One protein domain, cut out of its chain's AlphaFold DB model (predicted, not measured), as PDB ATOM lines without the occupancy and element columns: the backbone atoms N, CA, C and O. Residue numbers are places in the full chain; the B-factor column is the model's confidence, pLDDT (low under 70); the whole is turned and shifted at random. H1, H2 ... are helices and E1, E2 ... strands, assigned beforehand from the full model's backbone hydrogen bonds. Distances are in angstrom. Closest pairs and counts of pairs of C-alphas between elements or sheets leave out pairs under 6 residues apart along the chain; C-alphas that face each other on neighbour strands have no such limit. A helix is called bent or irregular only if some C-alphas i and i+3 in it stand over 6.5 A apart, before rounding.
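This is residues 22 to 51 and 81 to 201 of the 203 residues of the protein "DDE Tnp4 domain-containing protein" of Thalassiosira oceanica (UniProt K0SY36). What is the main picture? A strongly twisted wall of five strands has H3, H4 and H5 packed over one face and H7 slantwise across the other; residues 193 to 201, of which 193 to 199 belong to H7, stick out. H6, H1 and H2 add little to these layers: H6 and H1 only graze the sheet, and H2 is not on it. What is it built of? The 151 printed residues include seven named helices and five named strands in the order H1 H2 E1 E2 E3 H3 H4 E4 H5 E5 H6 H7, with a mixed sheet E3 E2 E1 E4 E5 and a mixed class. The whole is compact, with a radius of gyration of the C-alphas of 16.4 A and spans of 51 by 47 by 30 A.

How do the strands pair? E1, residues 43 to 51, is parallel to E4, residues 129 to 132 (N 45 and O 130, 3.0 A), and antiparallel to E2, residues 81 to 83 (N 46 and O 82, 2.8 A). E2 forms a hairpin with edge strand E3, residues 88 to 95 (N 81 and O 89, 2.9 A), and E4 is parallel to the other edge strand E5, residues 150 to 152 (N 131 and O 150, 2.8 A). Which helices make three layers, helices on both faces of the sheet? H3, residues 100 to 106, H4, residues 109 to 119, and H5, residues 140 to 145, share one face at heights of 9.1, 9.3 and 7.2 A; the closest C-alphas of H5 and E5 are Lys 140 and Ala 151, 5.2 A. H7, residues 182 to 199, is on the opposite face at 8.7 A, slantwise at 51 degrees to E3 on the local plane; its closest C-alphas to E1 are Val 185 and Thr 50, 7.1 A. E4, H5, E5 is a strand-helix-strand unit, parallel neighbour strands joined through a helix, and E3, H3 H4, E4 is a split one, with E2 and E1 between its strands; both crossovers are right-handed. What of the other helices? H1, residues 25 to 31, and H6, residues 165 to 178, only graze the sheet, while H2, residues 34 to 39, is irregular, with C-alphas 35 and 38 7.8 A apart. Every O i to N i+4 pair is within hydrogen-bond range in H1, H3, H4, H5 and H6, against 12 of 14 in H7 and 0 of 2 in H2, where 2 of 3 O i to N i+3 pairs are.

Where do the first and last helices lie? H1 begins at C-alpha 25 (49.111, 13.490, 32.110), and H7 ends at C-alpha 199 (28.587, 25.788, 59.489). Which elements are long? From first to last C-alpha H7 measures 25.9 A, E1 25.6 A, E3 21.5 A and H6 20.0 A.

Where is the cut? Residues 52 to 80 are not printed, and C-alphas 51 and 81 are 14.1 A apart. Where is confidence low? Residues 156 to 163 and 179 to 201 are under 70, and the first of these stretches lies in the long link from E5 to H6.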
ATOM      1  N   PHE A  22      45.379  17.463  40.765       92.62
ATOM      2  CA  PHE A  22      45.312  17.055  39.366       92.62
ATOM      3  C   PHE A  22      45.792  15.600  39.214       92.62
ATOM      4  O   PHE A  22      46.738  15.209  39.901       92.62
ATOM      5  N   PRO A  23      45.182  14.804  38.319       93.56
ATOM      6  CA  PRO A  23      45.765  13.560  37.841       93.56
ATOM      7  C   PRO A  23      46.977  13.868  36.952       93.56
ATOM      8  O   PRO A  23      47.051  14.932  36.324       93.56
ATOM      9  N   SER A  24      47.912  12.926  36.860       95.19
ATOM     10  CA  SER A  24      49.029  13.030  35.915       95.19
ATOM     11  C   SER A  24      48.540  13.041  34.461       95.19
ATOM     12  O   SER A  24      47.414  12.637  34.142       95.19
ATOM     13  N   PHE A  25      49.399  13.490  33.545       95.75
ATOM     14  CA  PHE A  25      49.111  13.490  32.110       95.75
ATOM     15  C   PHE A  25      48.762  12.093  31.609       95.75
ATOM     16  O   PHE A  25      47.837  11.939  30.808       95.75
ATOM     17  N   GLU A  26      49.508  11.095  32.082       95.31
ATOM     18  CA  GLU A  26      49.326   9.697  31.723       95.31
ATOM     19  C   GLU A  26      47.976   9.174  32.219       95.31
ATOM     20  O   GLU A  26      47.210   8.633  31.423       95.31
ATOM     21  N   GLU A  27      47.638   9.401  33.492       94.88
ATOM     22  CA  GLU A  27      46.357   8.979  34.073       94.88
ATOM     23  C   GLU A  27      45.165   9.616  33.360       94.88
ATOM     24  O   GLU A  27      44.196   8.930  33.022       94.88
ATOM     25  N   ASP A  28      45.235  10.922  33.092       94.38
ATOM     26  CA  ASP A  28      44.188  11.615  32.354       94.38
ATOM     27  C   ASP A  28      44.026  11.005  30.955       94.38
ATOM     28  O   ASP A  28      42.928  10.590  30.585       94.38
ATOM     29  N   HIS A  29      45.112  10.840  30.195       94.56
ATOM     30  CA  HIS A  29      45.033  10.270  28.847       94.56
ATOM     31  C   HIS A  29      44.574   8.809  28.826       94.56
ATOM     32  O   HIS A  29      43.814   8.437  27.930       94.56
ATOM     33  N   ALA A  30      44.973   7.999  29.806       94.31
ATOM     34  CA  ALA A  30      44.583   6.596  29.901       94.31
ATOM     35  C   ALA A  30      43.080   6.414  30.177       94.31
ATOM     36  O   ALA A  30      42.472   5.452  29.707       94.31
ATOM     37  N   LEU A  31      42.469   7.341  30.922       93.19
ATOM     38  CA  LEU A  31      41.067   7.259  31.351       93.19
ATOM     39  C   LEU A  31      40.102   8.068  30.468       93.19
ATOM     40  O   LEU A  31      38.878   8.010  30.646       93.19
ATOM     41  N   ARG A  32      40.616   8.826  29.495       92.12
ATOM     42  CA  ARG A  32      39.803   9.608  28.556       92.12
ATOM     43  C   ARG A  32      38.940   8.730  27.658       92.12
ATOM     44  O   ARG A  32      39.360   7.727  27.089       92.12
ATOM     45  N   LYS A  33      37.711   9.191  27.432       89.88
ATOM     46  CA  LYS A  33      36.811   8.619  26.421       89.88
ATOM     47  C   LYS A  33      37.222   9.067  25.017       89.88
ATOM     48  O   LYS A  33      37.632  10.207  24.821       89.88
ATOM     49  N   SER A  34      36.976   8.220  24.018       90.00
ATOM     50  CA  SER A  34      37.279   8.488  22.599       90.00
ATOM     51  C   SER A  34      36.613   9.743  22.022       90.00
ATOM     52  O   SER A  34      37.087  10.302  21.040       90.00
ATOM     53  N   LYS A  35      35.537  10.251  22.631       88.19
ATOM     54  CA  LYS A  35      34.938  11.527  22.207       88.19
ATOM     55  C   LYS A  35      35.862  12.738  22.411       88.19
ATOM     56  O   LYS A  35      35.623  13.782  21.822       88.19
ATOM     57  N   TRP A  36      36.905  12.606  23.230       91.38
ATOM     58  CA  TRP A  36      37.826  13.689  23.578       91.38
ATOM     59  C   TRP A  36      39.117  13.716  22.752       91.38
ATOM     60  O   TRP A  36      40.034  14.464  23.081       91.38
ATOM     61  N   LEU A  37      39.196  12.937  21.667       88.31
ATOM     62  CA  LEU A  37      40.399  12.833  20.828       88.31
ATOM     63  C   LEU A  37      40.880  14.180  20.263       88.31
ATOM     64  O   LEU A  37      42.079  14.358  20.065       88.31
ATOM     65  N   ASN A  38      39.977  15.146  20.063       88.75
ATOM     66  CA  ASN A  38      40.311  16.496  19.588       88.75
ATOM     67  C   ASN A  38      41.209  17.289  20.557       88.75
ATOM     68  O   ASN A  38      41.773  18.306  20.168       88.75
ATOM     69  N   TYR A  39      41.340  16.827  21.803       92.50
ATOM     70  CA  TYR A  39      42.154  17.438  22.853       92.50
ATOM     71  C   TYR A  39      43.399  16.604  23.202       92.50
ATOM     72  O   TYR A  39      44.066  16.866  24.208       92.50
ATOM     73  N   ASN A  40      43.723  15.580  22.407       91.25
ATOM     74  CA  ASN A  40      44.922  14.770  22.617       91.25
ATOM     75  C   ASN A  40      46.190  15.631  22.614       91.25
ATOM     76  O   ASN A  40      46.324  16.559  21.819       91.25
ATOM     77  N   GLY A  41      47.124  15.308  23.511       92.44
ATOM     78  CA  GLY A  41      48.363  16.071  23.668       92.44
ATOM     79  C   GLY A  41      48.219  17.334  24.521       92.44
ATOM     80  O   GLY A  41      49.203  18.029  24.734       92.44
ATOM     81  N   SER A  42      47.023  17.632  25.036       94.38
ATOM     82  CA  SER A  42      46.791  18.752  25.955       94.38
ATOM     83  C   SER A  42      46.392  18.264  27.342       94.38
ATOM     84  O   SER A  42      45.841  17.171  27.473       94.38
ATOM     85  N   ARG A  43      46.611  19.082  28.374       95.38
ATOM     86  CA  ARG A  43      45.988  18.926  29.699       95.38
ATOM     87  C   ARG A  43      44.698  19.740  29.737       95.38
ATOM     88  O   ARG A  43      44.693  20.881  30.197       95.38
ATOM     89  N   ALA A  44      43.629  19.208  29.153       95.06
ATOM     90  CA  ALA A  44      42.393  19.966  29.027       95.06
ATOM     91  C   ALA A  44      41.549  19.890  30.301       95.06
ATOM     92  O   ALA A  44      41.291  18.812  30.841       95.06
ATOM     93  N   ILE A  45      41.085  21.051  30.742       93.25
ATOM     94  CA  ILE A  45      40.211  21.207  31.896       93.25
ATOM     95  C   ILE A  45      39.085  22.159  31.532       93.25
ATOM     96  O   ILE A  45      39.308  23.262  31.031       93.25
ATOM     97  N   PHE A  46      37.858  21.724  31.773       91.38
ATOM     98  CA  PHE A  46      36.708  22.594  31.684       91.38
ATOM     99  C   PHE A  46      36.487  23.296  33.009       91.38
ATOM    100  O   PHE A  46      36.403  22.646  34.046       91.38
ATOM    101  N   TRP A  47      36.327  24.606  32.949       88.12
ATOM    102  CA  TRP A  47      36.048  25.429  34.113       88.12
ATOM    103  C   TRP A  47      34.628  25.976  34.040       88.12
ATOM    104  O   TRP A  47      34.209  26.536  33.018       88.12
ATOM    105  N   ASP A  48      33.899  25.814  35.138       83.56
ATOM    106  CA  ASP A  48      32.570  26.374  35.327       83.56
ATOM    107  C   ASP A  48      32.462  27.085  36.673       83.56
ATOM    108  O   ASP A  48      32.860  26.551  37.706       83.56
ATOM    109  N   MET A  49      31.950  28.313  36.649       82.31
ATOM    110  CA  MET A  49      31.758  29.131  37.842       82.31
ATOM    111  C   MET A  49      30.291  29.029  38.226       82.31
ATOM    112  O   MET A  49      29.428  29.631  37.593       82.31
ATOM    113  N   THR A  50      30.009  28.226  39.246       79.62
ATOM    114  CA  THR A  50      28.639  27.926  39.654       79.62
ATOM    115  C   THR A  50      28.224  28.752  40.863       79.62
ATOM    116  O   THR A  50      29.039  29.041  41.749       79.62
ATOM    117  N   ASN A  51      26.948  29.137  40.905       81.88
ATOM    118  CA  ASN A  51      26.350  29.801  42.051       81.88
ATOM    119  C   ASN A  51      25.738  28.786  43.021       81.88
ATOM    120  O   ASN A  51      25.017  27.867  42.646       81.88
ATOM    121  N   GLY A  81      36.277  22.622  38.278       89.25
ATOM    122  CA  GLY A  81      37.141  22.127  37.216       89.25
ATOM    123  C   GLY A  81      36.791  20.682  36.883       89.25
ATOM    124  O   GLY A  81      36.595  19.873  37.787       89.25
ATOM    125  N   ILE A  82      36.717  20.334  35.601       90.50
ATOM    126  CA  ILE A  82      36.482  18.960  35.146       90.50
ATOM    127  C   ILE A  82      37.500  18.616  34.063       90.50
ATOM    128  O   ILE A  82      37.481  19.206  32.982       90.50
ATOM    129  N   MET A  83      38.383  17.659  34.333       92.31
ATOM    130  CA  MET A  83      39.311  17.136  33.324       92.31
ATOM    131  C   MET A  83      38.651  16.049  32.476       92.31
ATOM    132  O   MET A  83      37.616  15.484  32.832       92.31
ATOM    133  N   LEU A  84      39.239  15.752  31.319       92.31
ATOM    134  CA  LEU A  84      38.613  14.900  30.304       92.31
ATOM    135  C   LEU A  84      38.448  13.433  30.738       92.31
ATOM    136  O   LEU A  84      37.518  12.763  30.272       92.31
ATOM    137  N   CYS A  85      39.292  12.952  31.654       91.38
ATOM    138  CA  CYS A  85      39.130  11.674  32.352       91.38
ATOM    139  C   CYS A  85      37.958  11.637  33.354       91.38
ATOM    140  O   CYS A  85      37.620  10.572  33.868       91.38
ATOM    141  N   GLY A  86      37.304  12.773  33.616       87.75
ATOM    142  CA  GLY A  86      36.223  12.909  34.593       87.75
ATOM    143  C   GLY A  86      36.691  13.300  35.995       87.75
ATOM    144  O   GLY A  86      35.872  13.305  36.911       87.75
ATOM    145  N   TRP A  87      37.973  13.633  36.173       89.12
ATOM    146  CA  TRP A  87      38.482  14.158  37.438       89.12
ATOM    147  C   TRP A  87      37.845  15.508  37.758       89.12
ATOM    148  O   TRP A  87      37.861  16.413  36.920       89.12
ATOM    149  N   LEU A  88      37.281  15.628  38.959       86.56
ATOM    150  CA  LEU A  88      36.589  16.825  39.432       86.56
ATOM    151  C   LEU A  88      37.474  17.598  40.405       86.56
ATOM    152  O   LEU A  88      38.088  17.022  41.299       86.56
ATOM    153  N   LEU A  89      37.476  18.914  40.250       85.06
ATOM    154  CA  LEU A  89      38.196  19.858  41.083       85.06
ATOM    155  C   LEU A  89      37.215  20.907  41.586       85.06
ATOM    156  O   LEU A  89      36.346  21.363  40.843       85.06
ATOM    157  N   VAL A  90      37.373  21.311  42.840       80.06
ATOM    158  CA  VAL A  90      36.587  22.389  43.440       80.06
ATOM    159  C   VAL A  90      37.558  23.416  44.003       80.06
ATOM    160  O   VAL A  90      38.349  23.112  44.893       80.06
ATOM    161  N   ALA A  91      37.509  24.619  43.448       81.94
ATOM    162  CA  ALA A  91      38.276  25.772  43.891       81.94
ATOM    163  C   ALA A  91      37.586  26.477  45.079       81.94
ATOM    164  O   ALA A  91      36.478  26.110  45.485       81.94
ATOM    165  N   ALA A  92      38.260  27.461  45.682       80.69
ATOM    166  CA  ALA A  92      37.765  28.132  46.885       80.69
ATOM    167  C   ALA A  92      36.403  28.822  46.681       80.69
ATOM    168  O   ALA A  92      36.074  29.297  45.605       80.69
ATOM    169  N   LEU A  93      35.604  28.948  47.738       81.12
ATOM    170  CA  LEU A  93      34.311  29.621  47.647       81.12
ATOM    171  C   LEU A  93      34.456  31.132  47.852       81.12
ATOM    172  O   LEU A  93      35.099  31.574  48.802       81.12
ATOM    173  N   TRP A  94      33.847  31.919  46.969       85.19
ATOM    174  CA  TRP A  94      33.893  33.380  46.989       85.19
ATOM    175  C   TRP A  94      32.489  33.972  47.141       85.19
ATOM    176  O   TRP A  94      31.481  33.302  46.921       85.19
ATOM    177  N   GLY A  95      32.410  35.247  47.526       84.38
ATOM    178  CA  GLY A  95      31.141  35.975  47.563       84.38
ATOM    179  C   GLY A  95      30.516  36.118  46.172       84.38
ATOM    180  O   GLY A  95      31.223  36.317  45.185       84.38
ATOM    181  N   GLY A  96      29.185  36.044  46.090       84.88
ATOM    182  CA  GLY A  96      28.429  36.145  44.840       84.88
ATOM    183  C   GLY A  96      28.637  37.437  44.049       84.88
ATOM    184  O   GLY A  96      28.458  37.425  42.832       84.88
ATOM    185  N   GLY A  97      29.076  38.520  44.700       82.94
ATOM    186  CA  GLY A  97      29.350  39.807  44.048       82.94
ATOM    187  C   GLY A  97      30.599  39.833  43.158       82.94
ATOM    188  O   GLY A  97      30.865  40.838  42.505       82.94
ATOM    189  N   VAL A  98      31.379  38.751  43.120       86.25
ATOM    190  CA  VAL A  98      32.627  38.655  42.348       86.25
ATOM    191  C   VAL A  98      32.324  38.222  40.915       86.25
ATOM    192  O   VAL A  98      31.541  37.301  40.695       86.25
ATOM    193  N   SER A  99      32.942  38.849  39.912       83.06
ATOM    194  CA  SER A  99      32.764  38.431  38.510       83.06
ATOM    195  C   SER A  99      33.537  37.146  38.187       83.06
ATOM    196  O   SER A  99      34.567  36.866  38.792       83.06
ATOM    197  N   ASP A 100      33.100  36.383  37.183       80.81
ATOM    198  CA  ASP A 100      33.772  35.124  36.814       80.81
ATOM    199  C   ASP A 100      35.201  35.359  36.296       80.81
ATOM    200  O   ASP A 100      36.107  34.562  36.534       80.81
ATOM    201  N   THR A 101      35.424  36.497  35.629       82.88
ATOM    202  CA  THR A 101      36.763  36.918  35.191       82.88
ATOM    203  C   THR A 101      37.658  37.241  36.384       82.88
ATOM    204  O   THR A 101      38.804  36.798  36.415       82.88
ATOM    205  N   GLU A 102      37.144  37.980  37.369       86.31
ATOM    206  CA  GLU A 102      37.898  38.307  38.580       86.31
ATOM    207  C   GLU A 102      38.242  37.047  39.378       86.31
ATOM    208  O   GLU A 102      39.385  36.878  39.798       86.31
ATOM    209  N   TYR A 103      37.278  36.139  39.531       86.19
ATOM    210  CA  TYR A 103      37.493  34.854  40.183       86.19
ATOM    211  C   TYR A 103      38.616  34.069  39.486       86.19
ATOM    212  O   TYR A 103      39.578  33.658  40.133       86.19
ATOM    213  N   ASN A 104      38.548  33.935  38.155       85.31
ATOM    214  CA  ASN A 104      39.551  33.212  37.370       85.31
ATOM    215  C   ASN A 104      40.964  33.785  37.525       85.31
ATOM    216  O   ASN A 104      41.939  33.044  37.478       85.31
ATOM    217  N   GLN A 105      41.085  35.103  37.665       86.06
ATOM    218  CA  GLN A 105      42.377  35.777  37.798       86.06
ATOM    219  C   GLN A 105      42.973  35.672  39.201       86.06
ATOM    220  O   GLN A 105      44.184  35.785  39.348       86.06
ATOM    221  N   ARG A 106      42.142  35.521  40.238       88.69
ATOM    222  CA  ARG A 106      42.577  35.722  41.628       88.69
ATOM    223  C   ARG A 106      42.510  34.485  42.508       88.69
ATOM    224  O   ARG A 106      43.078  34.515  43.594       88.69
ATOM    225  N   GLU A 107      41.810  33.430  42.098       88.06
ATOM    226  CA  GLU A 107      41.679  32.233  42.935       88.06
ATOM    227  C   GLU A 107      43.032  31.545  43.172       88.06
ATOM    228  O   GLU A 107      43.301  31.098  44.288       88.06
ATOM    229  N   GLY A 108      43.888  31.507  42.142       89.88
ATOM    230  CA  GLY A 108      45.216  30.889  42.189       89.88
ATOM    231  C   GLY A 108      45.305  29.499  41.549       89.88
ATOM    232  O   GLY A 108      46.387  28.921  41.502       89.88
ATOM    233  N   TYR A 109      44.215  28.933  41.020       89.31
ATOM    234  CA  TYR A 109      44.275  27.641  40.325       89.31
ATOM    235  C   TYR A 109      45.149  27.665  39.067       89.31
ATOM    236  O   TYR A 109      45.717  26.630  38.735       89.31
ATOM    237  N   LEU A 110      45.300  28.813  38.396       93.06
ATOM    238  CA  LEU A 110      46.205  28.940  37.248       93.06
ATOM    239  C   LEU A 110      47.671  28.758  37.675       93.06
ATOM    240  O   LEU A 110      48.408  28.046  37.002       93.06
ATOM    241  N   ASP A 111      48.077  29.316  38.819       94.38
ATOM    242  CA  ASP A 111      49.425  29.111  39.370       94.38
ATOM    243  C   ASP A 111      49.656  27.645  39.746       94.38
ATOM    244  O   ASP A 111      50.672  27.056  39.386       94.38
ATOM    245  N   LYS A 112      48.669  27.021  40.401       93.31
ATOM    246  CA  LYS A 112      48.730  25.599  40.778       93.31
ATOM    247  C   LYS A 112      48.825  24.685  39.550       93.31
ATOM    248  O   LYS A 112      49.481  23.651  39.608       93.31
ATOM    249  N   GLN A 113      48.168  25.050  38.449       95.31
ATOM    250  CA  GLN A 113      48.256  24.333  37.175       95.31
ATOM    251  C   GLN A 113      49.650  24.430  36.552       95.31
ATOM    252  O   GLN A 113      50.149  23.421  36.054       95.31
ATOM    253  N   ASP A 114      50.274  25.611  36.579       96.25
ATOM    254  CA  ASP A 114      51.644  25.786  36.087       96.25
ATOM    255  C   ASP A 114      52.625  24.984  36.947       96.25
ATOM    256  O   ASP A 114      53.333  24.129  36.422       96.25
ATOM    257  N   GLU A 115      52.581  25.147  38.273       95.75
ATOM    258  CA  GLU A 115      53.415  24.381  39.205       95.75
ATOM    259  C   GLU A 115      53.270  22.869  38.984       95.75
ATOM    260  O   GLU A 115      54.263  22.140  38.919       95.75
ATOM    261  N   PHE A 116      52.041  22.379  38.807       95.50
ATOM    262  CA  PHE A 116      51.807  20.970  38.513       95.50
ATOM    263  C   PHE A 116      52.425  20.547  37.174       95.50
ATOM    264  O   PHE A 116      53.102  19.522  37.111       95.50
ATOM    265  N   ALA A 117      52.237  21.331  36.110       95.81
ATOM    266  CA  ALA A 117      52.769  21.018  34.785       95.81
ATOM    267  C   ALA A 117      54.308  21.033  34.732       95.81
ATOM    268  O   ALA A 117      54.888  20.271  33.959       95.81
ATOM    269  N   GLN A 118      54.968  21.857  35.554       96.00
ATOM    270  CA  GLN A 118      56.430  21.860  35.699       96.00
ATOM    271  C   GLN A 118      56.958  20.574  36.354       96.00
ATOM    272  O   GLN A 118      58.072  20.146  36.063       96.00
ATOM    273  N   ASN A 119      56.165  19.960  37.236       95.50
ATOM    274  CA  ASN A 119      56.541  18.736  37.942       95.50
ATOM    275  C   ASN A 119      56.167  17.463  37.165       95.50
ATOM    276  O   ASN A 119      56.894  16.473  37.206       95.50
ATOM    277  N   ASP A 120      55.049  17.487  36.440       96.12
ATOM    278  CA  ASP A 120      54.551  16.365  35.646       96.12
ATOM    279  C   ASP A 120      55.006  16.506  34.181       96.12
ATOM    280  O   ASP A 120      54.264  16.947  33.305       96.12
ATOM    281  N   LEU A 121      56.272  16.196  33.901       96.56
ATOM    282  CA  LEU A 121      56.838  16.349  32.556       96.56
ATOM    283  C   LEU A 121      56.373  15.237  31.606       96.56
ATOM    284  O   LEU A 121      56.375  14.057  31.952       96.56
ATOM    285  N   VAL A 122      56.080  15.597  30.357       95.31
ATOM    286  CA  VAL A 122      55.744  14.646  29.289       95.31
ATOM    287  C   VAL A 122      56.936  14.546  28.353       95.31
ATOM    288  O   VAL A 122      57.276  15.507  27.673       95.31
ATOM    289  N   ASN A 123      57.599  13.389  28.328       94.06
ATOM    290  CA  ASN A 123      58.833  13.182  27.555       94.06
ATOM    291  C   ASN A 123      59.927  14.235  27.845       94.06
ATOM    292  O   ASN A 123      60.705  14.586  26.963       94.06
ATOM    293  N   GLY A 124      59.987  14.739  29.083       94.69
ATOM    294  CA  GLY A 124      60.944  15.769  29.501       94.69
ATOM    295  C   GLY A 124      60.528  17.209  29.182       94.69
ATOM    296  O   GLY A 124      61.288  18.127  29.477       94.69
ATOM    297  N   GLU A 125      59.336  17.423  28.622       95.88
ATOM    298  CA  GLU A 125      58.812  18.748  28.295       95.88
ATOM    299  C   GLU A 125      57.591  19.111  29.146       95.88
ATOM    300  O   GLU A 125      56.795  18.260  29.553       95.88
ATOM    301  N   VAL A 126      57.427  20.412  29.392       96.50
ATOM    302  CA  VAL A 126      56.243  20.958  30.058       96.50
ATOM    303  C   VAL A 126      55.112  21.054  29.045       96.50
ATOM    304  O   VAL A 126      55.195  21.806  28.074       96.50
ATOM    305  N   VAL A 127      54.023  20.330  29.301       96.50
ATOM    306  CA  VAL A 127      52.773  20.481  28.549       96.50
ATOM    307  C   VAL A 127      51.840  21.393  29.344       96.50
ATOM    308  O   VAL A 127      51.342  20.958  30.387       96.50
ATOM    309  N   PRO A 128      51.584  22.634  28.888       95.69
ATOM    310  CA  PRO A 128      50.731  23.564  29.616       95.69
ATOM    311  C   PRO A 128      49.255  23.140  29.584       95.69
ATOM    312  O   PRO A 128      48.800  22.408  28.696       95.69
ATOM    313  N   PHE A 129      48.484  23.639  30.551       96.56
ATOM    314  CA  PHE A 129      47.041  23.414  30.607       96.56
ATOM    315  C   PHE A 129      46.288  24.106  29.468       96.56
ATOM    316  O   PHE A 129      46.644  25.195  29.012       96.56
ATOM    317  N   LEU A 130      45.212  23.454  29.026       96.06
ATOM    318  CA  LEU A 130      44.207  24.001  28.125       96.06
ATOM    319  C   LEU A 130      42.923  24.249  28.922       96.06
ATOM    320  O   LEU A 130      42.147  23.329  29.183       96.06
ATOM    321  N   ASN A 131      42.695  25.504  29.294       93.94
ATOM    322  CA  ASN A 131      41.525  25.933  30.047       93.94
ATOM    323  C   ASN A 131      40.349  26.190  29.094       93.94
ATOM    324  O   ASN A 131      40.362  27.140  28.307       93.94
ATOM    325  N   ILE A 132      39.324  25.344  29.155       91.38
ATOM    326  CA  ILE A 132      38.119  25.455  28.334       91.38
ATOM    327  C   ILE A 132      37.022  26.144  29.146       91.38
ATOM    328  O   ILE A 132      36.545  25.630  30.158       91.38
ATOM    329  N   LEU A 133      36.617  27.326  28.697       86.94
ATOM    330  CA  LEU A 133      35.865  28.293  29.492       86.94
ATOM    331  C   LEU A 133      34.580  28.728  28.794       86.94
ATOM    332  O   LEU A 133      34.420  28.565  27.582       86.94
ATOM    333  N   ASP A 134      33.662  29.298  29.573       78.56
ATOM    334  CA  ASP A 134      32.433  29.857  29.023       78.56
ATOM    335  C   ASP A 134      32.703  31.195  28.330       78.56
ATOM    336  O   ASP A 134      33.733  31.847  28.525       78.56
ATOM    337  N   ARG A 135      31.729  31.668  27.555       70.94
ATOM    338  CA  ARG A 135      31.773  32.968  26.885       70.94
ATOM    339  C   ARG A 135      31.986  34.139  27.852       70.94
ATOM    340  O   ARG A 135      32.580  35.145  27.450       70.94
ATOM    341  N   GLY A 136      31.506  34.016  29.094       71.00
ATOM    342  CA  GLY A 136      31.616  35.036  30.145       71.00
ATOM    343  C   GLY A 136      33.050  35.319  30.609       71.00
ATOM    344  O   GLY A 136      33.308  36.367  31.201       71.00
ATOM    345  N   PHE A 137      34.005  34.441  30.294       73.44
ATOM    346  CA  PHE A 137      35.385  34.578  30.747       73.44
ATOM    347  C   PHE A 137      36.228  35.458  29.821       73.44
ATOM    348  O   PHE A 137      36.198  35.357  28.590       73.44
ATOM    349  N   ARG A 138      37.072  36.291  30.434       79.75
ATOM    350  CA  ARG A 138      38.208  36.953  29.779       79.75
ATOM    351  C   ARG A 138      39.515  36.405  30.342       79.75
ATOM    352  O   ARG A 138      40.251  37.109  31.024       79.75
ATOM    353  N   ALA A 139      39.789  35.135  30.063       82.19
ATOM    354  CA  ALA A 139      40.891  34.422  30.706       82.19
ATOM    355  C   ALA A 139      42.138  34.254  29.831       82.19
ATOM    356  O   ALA A 139      43.163  33.854  30.357       82.19
ATOM    357  N   LYS A 140      42.086  34.544  28.521       84.94
ATOM    358  CA  LYS A 140      43.222  34.291  27.606       84.94
ATOM    359  C   LYS A 140      44.542  34.904  28.076       84.94
ATOM    360  O   LYS A 140      45.550  34.213  28.080       84.94
ATOM    361  N   MET A 141      44.521  36.180  28.462       86.00
ATOM    362  CA  MET A 141      45.727  36.862  28.944       86.00
ATOM    363  C   MET A 141      46.181  36.309  30.291       86.00
ATOM    364  O   MET A 141      47.353  35.998  30.432       86.00
ATOM    365  N   ALA A 142      45.246  36.091  31.220       86.50
ATOM    366  CA  ALA A 142      45.558  35.512  32.523       86.50
ATOM    367  C   ALA A 142      46.195  34.117  32.377       86.50
ATOM    368  O   ALA A 142      47.287  33.880  32.868       86.50
ATOM    369  N   ALA A 143      45.578  33.211  31.616       88.88
ATOM    370  CA  ALA A 143      46.136  31.886  31.348       88.88
ATOM    371  C   ALA A 143      47.544  31.968  30.732       88.88
ATOM    372  O   ALA A 143      48.434  31.213  31.108       88.88
ATOM    373  N   TRP A 144      47.779  32.915  29.821       91.19
ATOM    374  CA  TRP A 144      49.100  33.090  29.224       91.19
ATOM    375  C   TRP A 144      50.154  33.597  30.220       91.19
ATOM    376  O   TRP A 144      51.284  33.109  30.221       91.19
ATOM    377  N   GLU A 145      49.793  34.568  31.060       90.19
ATOM    378  CA  GLU A 145      50.661  35.128  32.105       90.19
ATOM    379  C   GLU A 145      51.036  34.074  33.156       90.19
ATOM    380  O   GLU A 145      52.171  34.055  33.631       90.19
ATOM    381  N   HIS A 146      50.124  33.145  33.438       88.69
ATOM    382  CA  HIS A 146      50.322  32.034  34.361       88.69
ATOM    383  C   HIS A 146      50.781  30.770  33.616       88.69
ATOM    384  O   HIS A 146      49.988  29.878  33.333       88.69
ATOM    385  N   GLY A 147      52.068  30.677  33.270       87.69
ATOM    386  CA  GLY A 147      52.648  29.434  32.730       87.69
ATOM    387  C   GLY A 147      52.413  29.186  31.237       87.69
ATOM    388  O   GLY A 147      52.510  28.050  30.772       87.69
ATOM    389  N   ARG A 148      52.096  30.232  30.455       92.56
ATOM    390  CA  ARG A 148      51.807  30.132  29.006       92.56
ATOM    391  C   ARG A 148      50.688  29.135  28.697       92.56
ATOM    392  O   ARG A 148      50.710  28.448  27.672       92.56
ATOM    393  N   GLN A 149      49.704  29.062  29.587       94.75
ATOM    394  CA  GLN A 149      48.556  28.191  29.414       94.75
ATOM    395  C   GLN A 149      47.669  28.672  28.272       94.75
ATOM    396  O   GLN A 149      47.601  29.855  27.926       94.75
ATOM    397  N   LEU A 150      46.971  27.717  27.672       93.38
ATOM    398  CA  LEU A 150      46.049  27.963  26.580       93.38
ATOM    399  C   LEU A 150      44.640  28.156  27.136       93.38
ATOM    400  O   LEU A 150      44.251  27.534  28.123       93.38
ATOM    401  N   ALA A 151      43.848  28.992  26.468       91.12
ATOM    402  CA  ALA A 151      42.446  29.192  26.807       91.12
ATOM    403  C   ALA A 151      41.561  29.051  25.567       91.12
ATOM    404  O   ALA A 151      41.686  29.807  24.594       91.12
ATOM    405  N   LEU A 152      40.635  28.096  25.626       88.00
ATOM    406  CA  LEU A 152      39.610  27.866  24.619       88.00
ATOM    407  C   LEU A 152      38.290  28.446  25.123       88.00
ATOM    408  O   LEU A 152      37.715  27.963  26.091       88.00
ATOM    409  N   GLN A 153      37.806  29.494  24.466       84.06
ATOM    410  CA  GLN A 153      36.557  30.164  24.824       84.06
ATOM    411  C   GLN A 153      35.811  30.597  23.558       84.06
ATOM    412  O   GLN A 153      36.468  30.911  22.554       84.06
ATOM    413  N   PRO A 154      34.466  30.659  23.585       79.94
ATOM    414  CA  PRO A 154      33.692  31.169  22.464       79.94
ATOM    415  C   PRO A 154      34.159  32.577  22.050       79.94
ATOM    416  O   PRO A 154      34.530  33.387  22.910       79.94
ATOM    417  N   PRO A 155      34.162  32.898  20.744       70.62
ATOM    418  CA  PRO A 155      34.540  34.209  20.249       70.62
ATOM    419  C   PRO A 155      33.645  35.285  20.866       70.62
ATOM    420  O   PRO A 155      32.443  35.104  21.047       70.62
ATOM    421  N   GLN A 156      34.240  36.431  21.175       65.62
ATOM    422  CA  GLN A 156      33.509  37.617  21.597       65.62
ATOM    423  C   GLN A 156      33.395  38.547  20.387       65.62
ATOM    424  O   GLN A 156      34.401  38.866  19.756       65.62
ATOM    425  N   THR A 157      32.175  38.953  20.042       58.66
ATOM    426  CA  THR A 157      31.930  40.048  19.097       58.66
ATOM    427  C   THR A 157      31.585  41.304  19.882       58.66
ATOM    428  O   THR A 157      31.116  41.222  21.023       58.66
ATOM    429  N   LYS A 158      31.840  42.479  19.298       57.84
ATOM    430  CA  LYS A 158      31.306  43.728  19.848       57.84
ATOM    431  C   LYS A 158      29.778  43.631  19.875       57.84
ATOM    432  O   LYS A 158      29.199  42.979  19.002       57.84
ATOM    433  N   SER A 159      29.144  44.267  20.867       50.38
ATOM    434  CA  SER A 159      27.698  44.513  20.821       50.38
ATOM    435  C   SER A 159      27.387  45.042  19.424       50.38
ATOM    436  O   SER A 159      28.072  45.957  18.979       50.38
ATOM    437  N   ASP A 160      26.454  44.402  18.724       49.62
ATOM    438  CA  ASP A 160      25.961  44.748  17.378       49.62
ATOM    439  C   ASP A 160      26.594  43.994  16.191       49.62
ATOM    440  O   ASP A 160      26.047  44.022  15.088       49.62
ATOM    441  N   GLU A 161      27.654  43.203  16.393       61.03
ATOM    442  CA  GLU A 161      28.180  42.315  15.345       61.03
ATOM    443  C   GLU A 161      27.615  40.891  15.469       61.03
ATOM    444  O   GLU A 161      27.887  40.158  16.429       61.03
ATOM    445  N   ARG A 162      26.842  40.468  14.457       61.34
ATOM    446  CA  ARG A 162      26.402  39.072  14.317       61.34
ATOM    447  C   ARG A 162      27.596  38.177  13.986       61.34
ATOM    448  O   ARG A 162      28.396  38.497  13.107       61.34
ATOM    449  N   PHE A 163      27.670  37.020  14.643       65.75
ATOM    450  CA  PHE A 163      28.657  35.996  14.314       65.75
ATOM    451  C   PHE A 163      28.542  35.560  12.854       65.75
ATOM    452  O   PHE A 163      27.447  35.359  12.321       65.75
ATOM    453  N   ARG A 164      29.695  35.355  12.218       72.62
ATOM    454  CA  ARG A 164      29.771  34.657  10.931       72.62
ATOM    455  C   ARG A 164      29.421  33.180  11.138       72.62
ATOM    456  O   ARG A 164      29.661  32.640  12.216       72.62
ATOM    457  N   GLY A 165      28.932  32.502  10.097       70.81
ATOM    458  CA  GLY A 165      28.517  31.091  10.185       70.81
ATOM    459  C   GLY A 165      29.572  30.169  10.816       70.81
ATOM    460  O   GLY A 165      29.241  29.335  11.651       70.81
ATOM    461  N   SER A 166      30.856  30.385  10.513       74.31
ATOM    462  CA  SER A 166      31.969  29.629  11.103       74.31
ATOM    463  C   SER A 166      32.162  29.878  12.604       74.31
ATOM    464  O   SER A 166      32.447  28.947  13.351       74.31
ATOM    465  N   GLN A 167      31.966  31.113  13.068       73.69
ATOM    466  CA  GLN A 167      32.030  31.464  14.490       73.69
ATOM    467  C   GLN A 167      30.848  30.879  15.268       73.69
ATOM    468  O   GLN A 167      31.020  30.473  16.416       73.69
ATOM    469  N   THR A 168      29.672  30.790  14.642       73.31
ATOM    470  CA  THR A 168      28.502  30.120  15.223       73.31
ATOM    471  C   THR A 168      28.764  28.629  15.414       73.31
ATOM    472  O   THR A 168      28.558  28.122  16.512       73.31
ATOM    473  N   VAL A 169      29.282  27.940  14.390       77.62
ATOM    474  CA  VAL A 169      29.623  26.507  14.476       77.62
ATOM    475  C   VAL A 169      30.696  26.258  15.537       77.62
ATOM    476  O   VAL A 169      30.553  25.356  16.357       77.62
ATOM    477  N   TYR A 170      31.734  27.094  15.582       77.06
ATOM    478  CA  TYR A 170      32.788  26.991  16.590       77.06
ATOM    479  C   TYR A 170      32.260  27.213  18.018       77.06
ATOM    480  O   TYR A 170      32.554  26.431  18.919       77.06
ATOM    481  N   SER A 171      31.423  28.236  18.221       75.06
ATOM    482  CA  SER A 171      30.791  28.495  19.522       75.06
ATOM    483  C   SER A 171      29.884  27.341  19.948       75.06
ATOM    484  O   SER A 171      29.915  26.932  21.106       75.06
ATOM    485  N   ALA A 172      29.106  26.793  19.010       74.69
ATOM    486  CA  ALA A 172      28.237  25.648  19.254       74.69
ATOM    487  C   ALA A 172      29.036  24.386  19.609       74.69
ATOM    488  O   ALA A 172      28.612  23.638  20.483       74.69
ATOM    489  N   SER A 173      30.203  24.172  18.991       77.00
ATOM    490  CA  SER A 173      31.100  23.059  19.332       77.00
ATOM    491  C   SER A 173      31.601  23.159  20.772       77.00
ATOM    492  O   SER A 173      31.501  22.190  21.515       77.00
ATOM    493  N   ILE A 174      32.075  24.338  21.194       76.12
ATOM    494  CA  ILE A 174      32.537  24.550  22.577       76.12
ATOM    495  C   ILE A 174      31.382  24.373  23.567       76.12
ATOM    496  O   ILE A 174      31.549  23.742  24.609       76.12
ATOM    497  N   ALA A 175      30.199  24.902  23.243       75.38
ATOM    498  CA  ALA A 175      29.014  24.742  24.079       75.38
ATOM    499  C   ALA A 175      28.582  23.269  24.192       75.38
ATOM    500  O   ALA A 175      28.223  22.822  25.279       75.38
ATOM    501  N   ASN A 176      28.652  22.502  23.099       79.00
ATOM    502  CA  ASN A 176      28.330  21.076  23.096       79.00
ATOM    503  C   ASN A 176      29.291  20.276  23.988       79.00
ATOM    504  O   ASN A 176      28.835  19.508  24.835       79.00
ATOM    505  N   ASP A 177      30.599  20.518  23.854       79.31
ATOM    506  CA  ASP A 177      31.620  19.860  24.672       79.31
ATOM    507  C   ASP A 177      31.445  20.189  26.164       79.31
ATOM    508  O   ASP A 177      31.541  19.298  27.013       79.31
ATOM    509  N   ARG A 178      31.096  21.444  26.480       77.94
ATOM    510  CA  ARG A 178      30.798  21.909  27.845       77.94
ATOM    511  C   ARG A 178      29.483  21.373  28.411       77.94
ATOM    512  O   ARG A 178      29.398  21.198  29.622       77.94
ATOM    513  N   GLY A 179      28.475  21.078  27.588       66.44
ATOM    514  CA  GLY A 179      27.153  20.624  28.050       66.44
ATOM    515  C   GLY A 179      27.186  19.333  28.882       66.44
ATOM    516  O   GLY A 179      26.273  19.056  29.655       66.44
ATOM    517  N   GLY A 180      28.264  18.546  28.789       63.00
ATOM    518  CA  GLY A 180      28.488  17.385  29.657       63.00
ATOM    519  C   GLY A 180      28.843  17.717  31.114       63.00
ATOM    520  O   GLY A 180      28.728  16.833  31.966       63.00
ATOM    521  N   ASN A 181      29.254  18.956  31.412       68.88
ATOM    522  CA  ASN A 181      29.775  19.362  32.723       68.88
ATOM    523  C   ASN A 181      28.698  19.668  33.759       68.88
ATOM    524  O   ASN A 181      28.972  19.536  34.949       68.88
ATOM    525  N   GLU A 182      27.475  20.003  33.338       67.06
ATOM    526  CA  GLU A 182      26.372  20.341  34.254       67.06
ATOM    527  C   GLU A 182      26.136  19.243  35.304       67.06
ATOM    528  O   GLU A 182      25.808  19.519  36.456       67.06
ATOM    529  N   ARG A 183      26.362  17.971  34.945       62.09
ATOM    530  CA  ARG A 183      26.259  16.851  35.895       62.09
ATOM    531  C   ARG A 183      27.347  16.883  36.968       62.09
ATOM    532  O   ARG A 183      27.042  16.600  38.121       62.09
ATOM    533  N   GLY A 184      28.586  17.219  36.604       63.94
ATOM    534  CA  GLY A 184      29.688  17.359  37.562       63.94
ATOM    535  C   GLY A 184      29.450  18.528  38.513       63.94
ATOM    536  O   GLY A 184      29.566  18.366  39.723       63.94
ATOM    537  N   VAL A 185      28.981  19.655  37.974       66.50
ATOM    538  CA  VAL A 185      28.588  20.838  38.753       66.50
ATOM    539  C   VAL A 185      27.489  20.495  39.762       66.50
ATOM    540  O   VAL A 185      27.648  20.751  40.953       66.50
ATOM    541  N   ASN A 186      26.414  19.828  39.332       64.50
ATOM    542  CA  ASN A 186      25.307  19.439  40.214       64.50
ATOM    543  C   ASN A 186      25.730  18.480  41.346       64.50
ATOM    544  O   ASN A 186      25.239  18.593  42.476       64.50
ATOM    545  N   LEU A 187      26.652  17.549  41.072       62.50
ATOM    546  CA  LEU A 187      27.207  16.651  42.093       62.50
ATOM    547  C   LEU A 187      28.031  17.427  43.132       62.50
ATOM    548  O   LEU A 187      27.845  17.229  44.335       62.50
ATOM    549  N   SER A 188      28.881  18.352  42.681       64.81
ATOM    550  CA  SER A 188      29.697  19.198  43.559       64.81
ATOM    551  C   SER A 188      28.846  20.138  44.419       64.81
ATOM    552  O   SER A 188      29.090  20.254  45.619       64.81
ATOM    553  N   LEU A 189      27.803  20.748  43.844       59.12
ATOM    554  CA  LEU A 189      26.855  21.608  44.561       59.12
ATOM    555  C   LEU A 189      26.151  20.873  45.706       59.12
ATOM    556  O   LEU A 189      26.027  21.410  46.806       59.12
ATOM    557  N   THR A 190      25.720  19.630  45.472       51.97
ATOM    558  CA  THR A 190      25.009  18.826  46.479       51.97
ATOM    559  C   THR A 190      25.911  18.506  47.673       51.97
ATOM    560  O   THR A 190      25.512  18.717  48.818       51.97
ATOM    561  N   SER A 191      27.154  18.085  47.414       53.47
ATOM    562  CA  SER A 191      28.145  17.822  48.467       53.47
ATOM    563  C   SER A 191      28.518  19.092  49.249       53.47
ATOM    564  O   SER A 191      28.755  19.045  50.456       53.47
ATOM    565  N   TYR A 192      28.511  20.252  48.589       54.12
ATOM    566  CA  TYR A 192      28.873  21.527  49.207       54.12
ATOM    567  C   TYR A 192      27.731  22.168  50.019       54.12
ATOM    568  O   TYR A 192      27.966  22.740  51.085       54.12
ATOM    569  N   LEU A 193      26.475  22.041  49.579       49.22
ATOM    570  CA  LEU A 193      25.303  22.482  50.348       49.22
ATOM    571  C   LEU A 193      25.167  21.724  51.680       49.22
ATOM    572  O   LEU A 193      24.706  22.297  52.671       49.22
ATOM    573  N   GLU A 194      25.607  20.463  51.736       44.72
ATOM    574  CA  GLU A 194      25.716  19.713  52.993       44.72
ATOM    575  C   GLU A 194      26.755  20.317  53.952       44.72
ATOM    576  O   GLU A 194      26.492  20.383  55.154       44.72
ATOM    577  N   LYS A 195      27.882  20.827  53.431       46.00
ATOM    578  CA  LYS A 195      28.920  21.529  54.208       46.00
ATOM    579  C   LYS A 195      28.396  22.848  54.797       46.00
ATOM    580  O   LYS A 195      28.482  23.075  56.002       46.00
ATOM    581  N   MET A 196      27.754  23.673  53.970       42.12
ATOM    582  CA  MET A 196      27.204  24.981  54.369       42.12
ATOM    583  C   MET A 196      26.066  24.882  55.398       42.12
ATOM    584  O   MET A 196      25.980  25.692  56.321       42.12
ATOM    585  N   ARG A 197      25.194  23.868  55.292       39.03
ATOM    586  CA  ARG A 197      24.099  23.647  56.259       39.03
ATOM    587  C   ARG A 197      24.577  23.345  57.684       39.03
ATOM    588  O   ARG A 197      23.770  23.447  58.606       39.03
ATOM    589  N   GLN A 198      25.836  22.952  57.872       42.47
ATOM    590  CA  GLN A 198      26.394  22.615  59.184       42.47
ATOM    591  C   GLN A 198      27.163  23.784  59.809       42.47
ATOM    592  O   GLN A 198      27.018  24.008  61.009       42.47
ATOM    593  N   GLU A 199      27.876  24.588  59.011       39.91
ATOM    594  CA  GLU A 199      28.587  25.788  59.489       39.91
ATOM    595  C   GLU A 199      27.613  26.870  60.002       39.91
ATOM    596  O   GLU A 199      27.836  27.454  61.060       39.91
ATOM    597  N   PHE A 200      26.459  27.052  59.349       35.41
ATOM    598  CA  PHE A 200      25.427  28.009  59.789       35.41
ATOM    599  C   PHE A 200      24.521  27.517  60.931       35.41
ATOM    600  O   PHE A 200      23.697  28.280  61.421       35.41
ATOM    601  N   ARG A 201      24.647  26.258  61.376       32.38
ATOM    602  CA  ARG A 201      23.983  25.769  62.605       32.38
ATOM    603  C   ARG A 201      24.852  25.942  63.858       32.38
ATOM    604  O   ARG A 201      24.415  25.558  64.941       32.38
TER     605      ARG A 201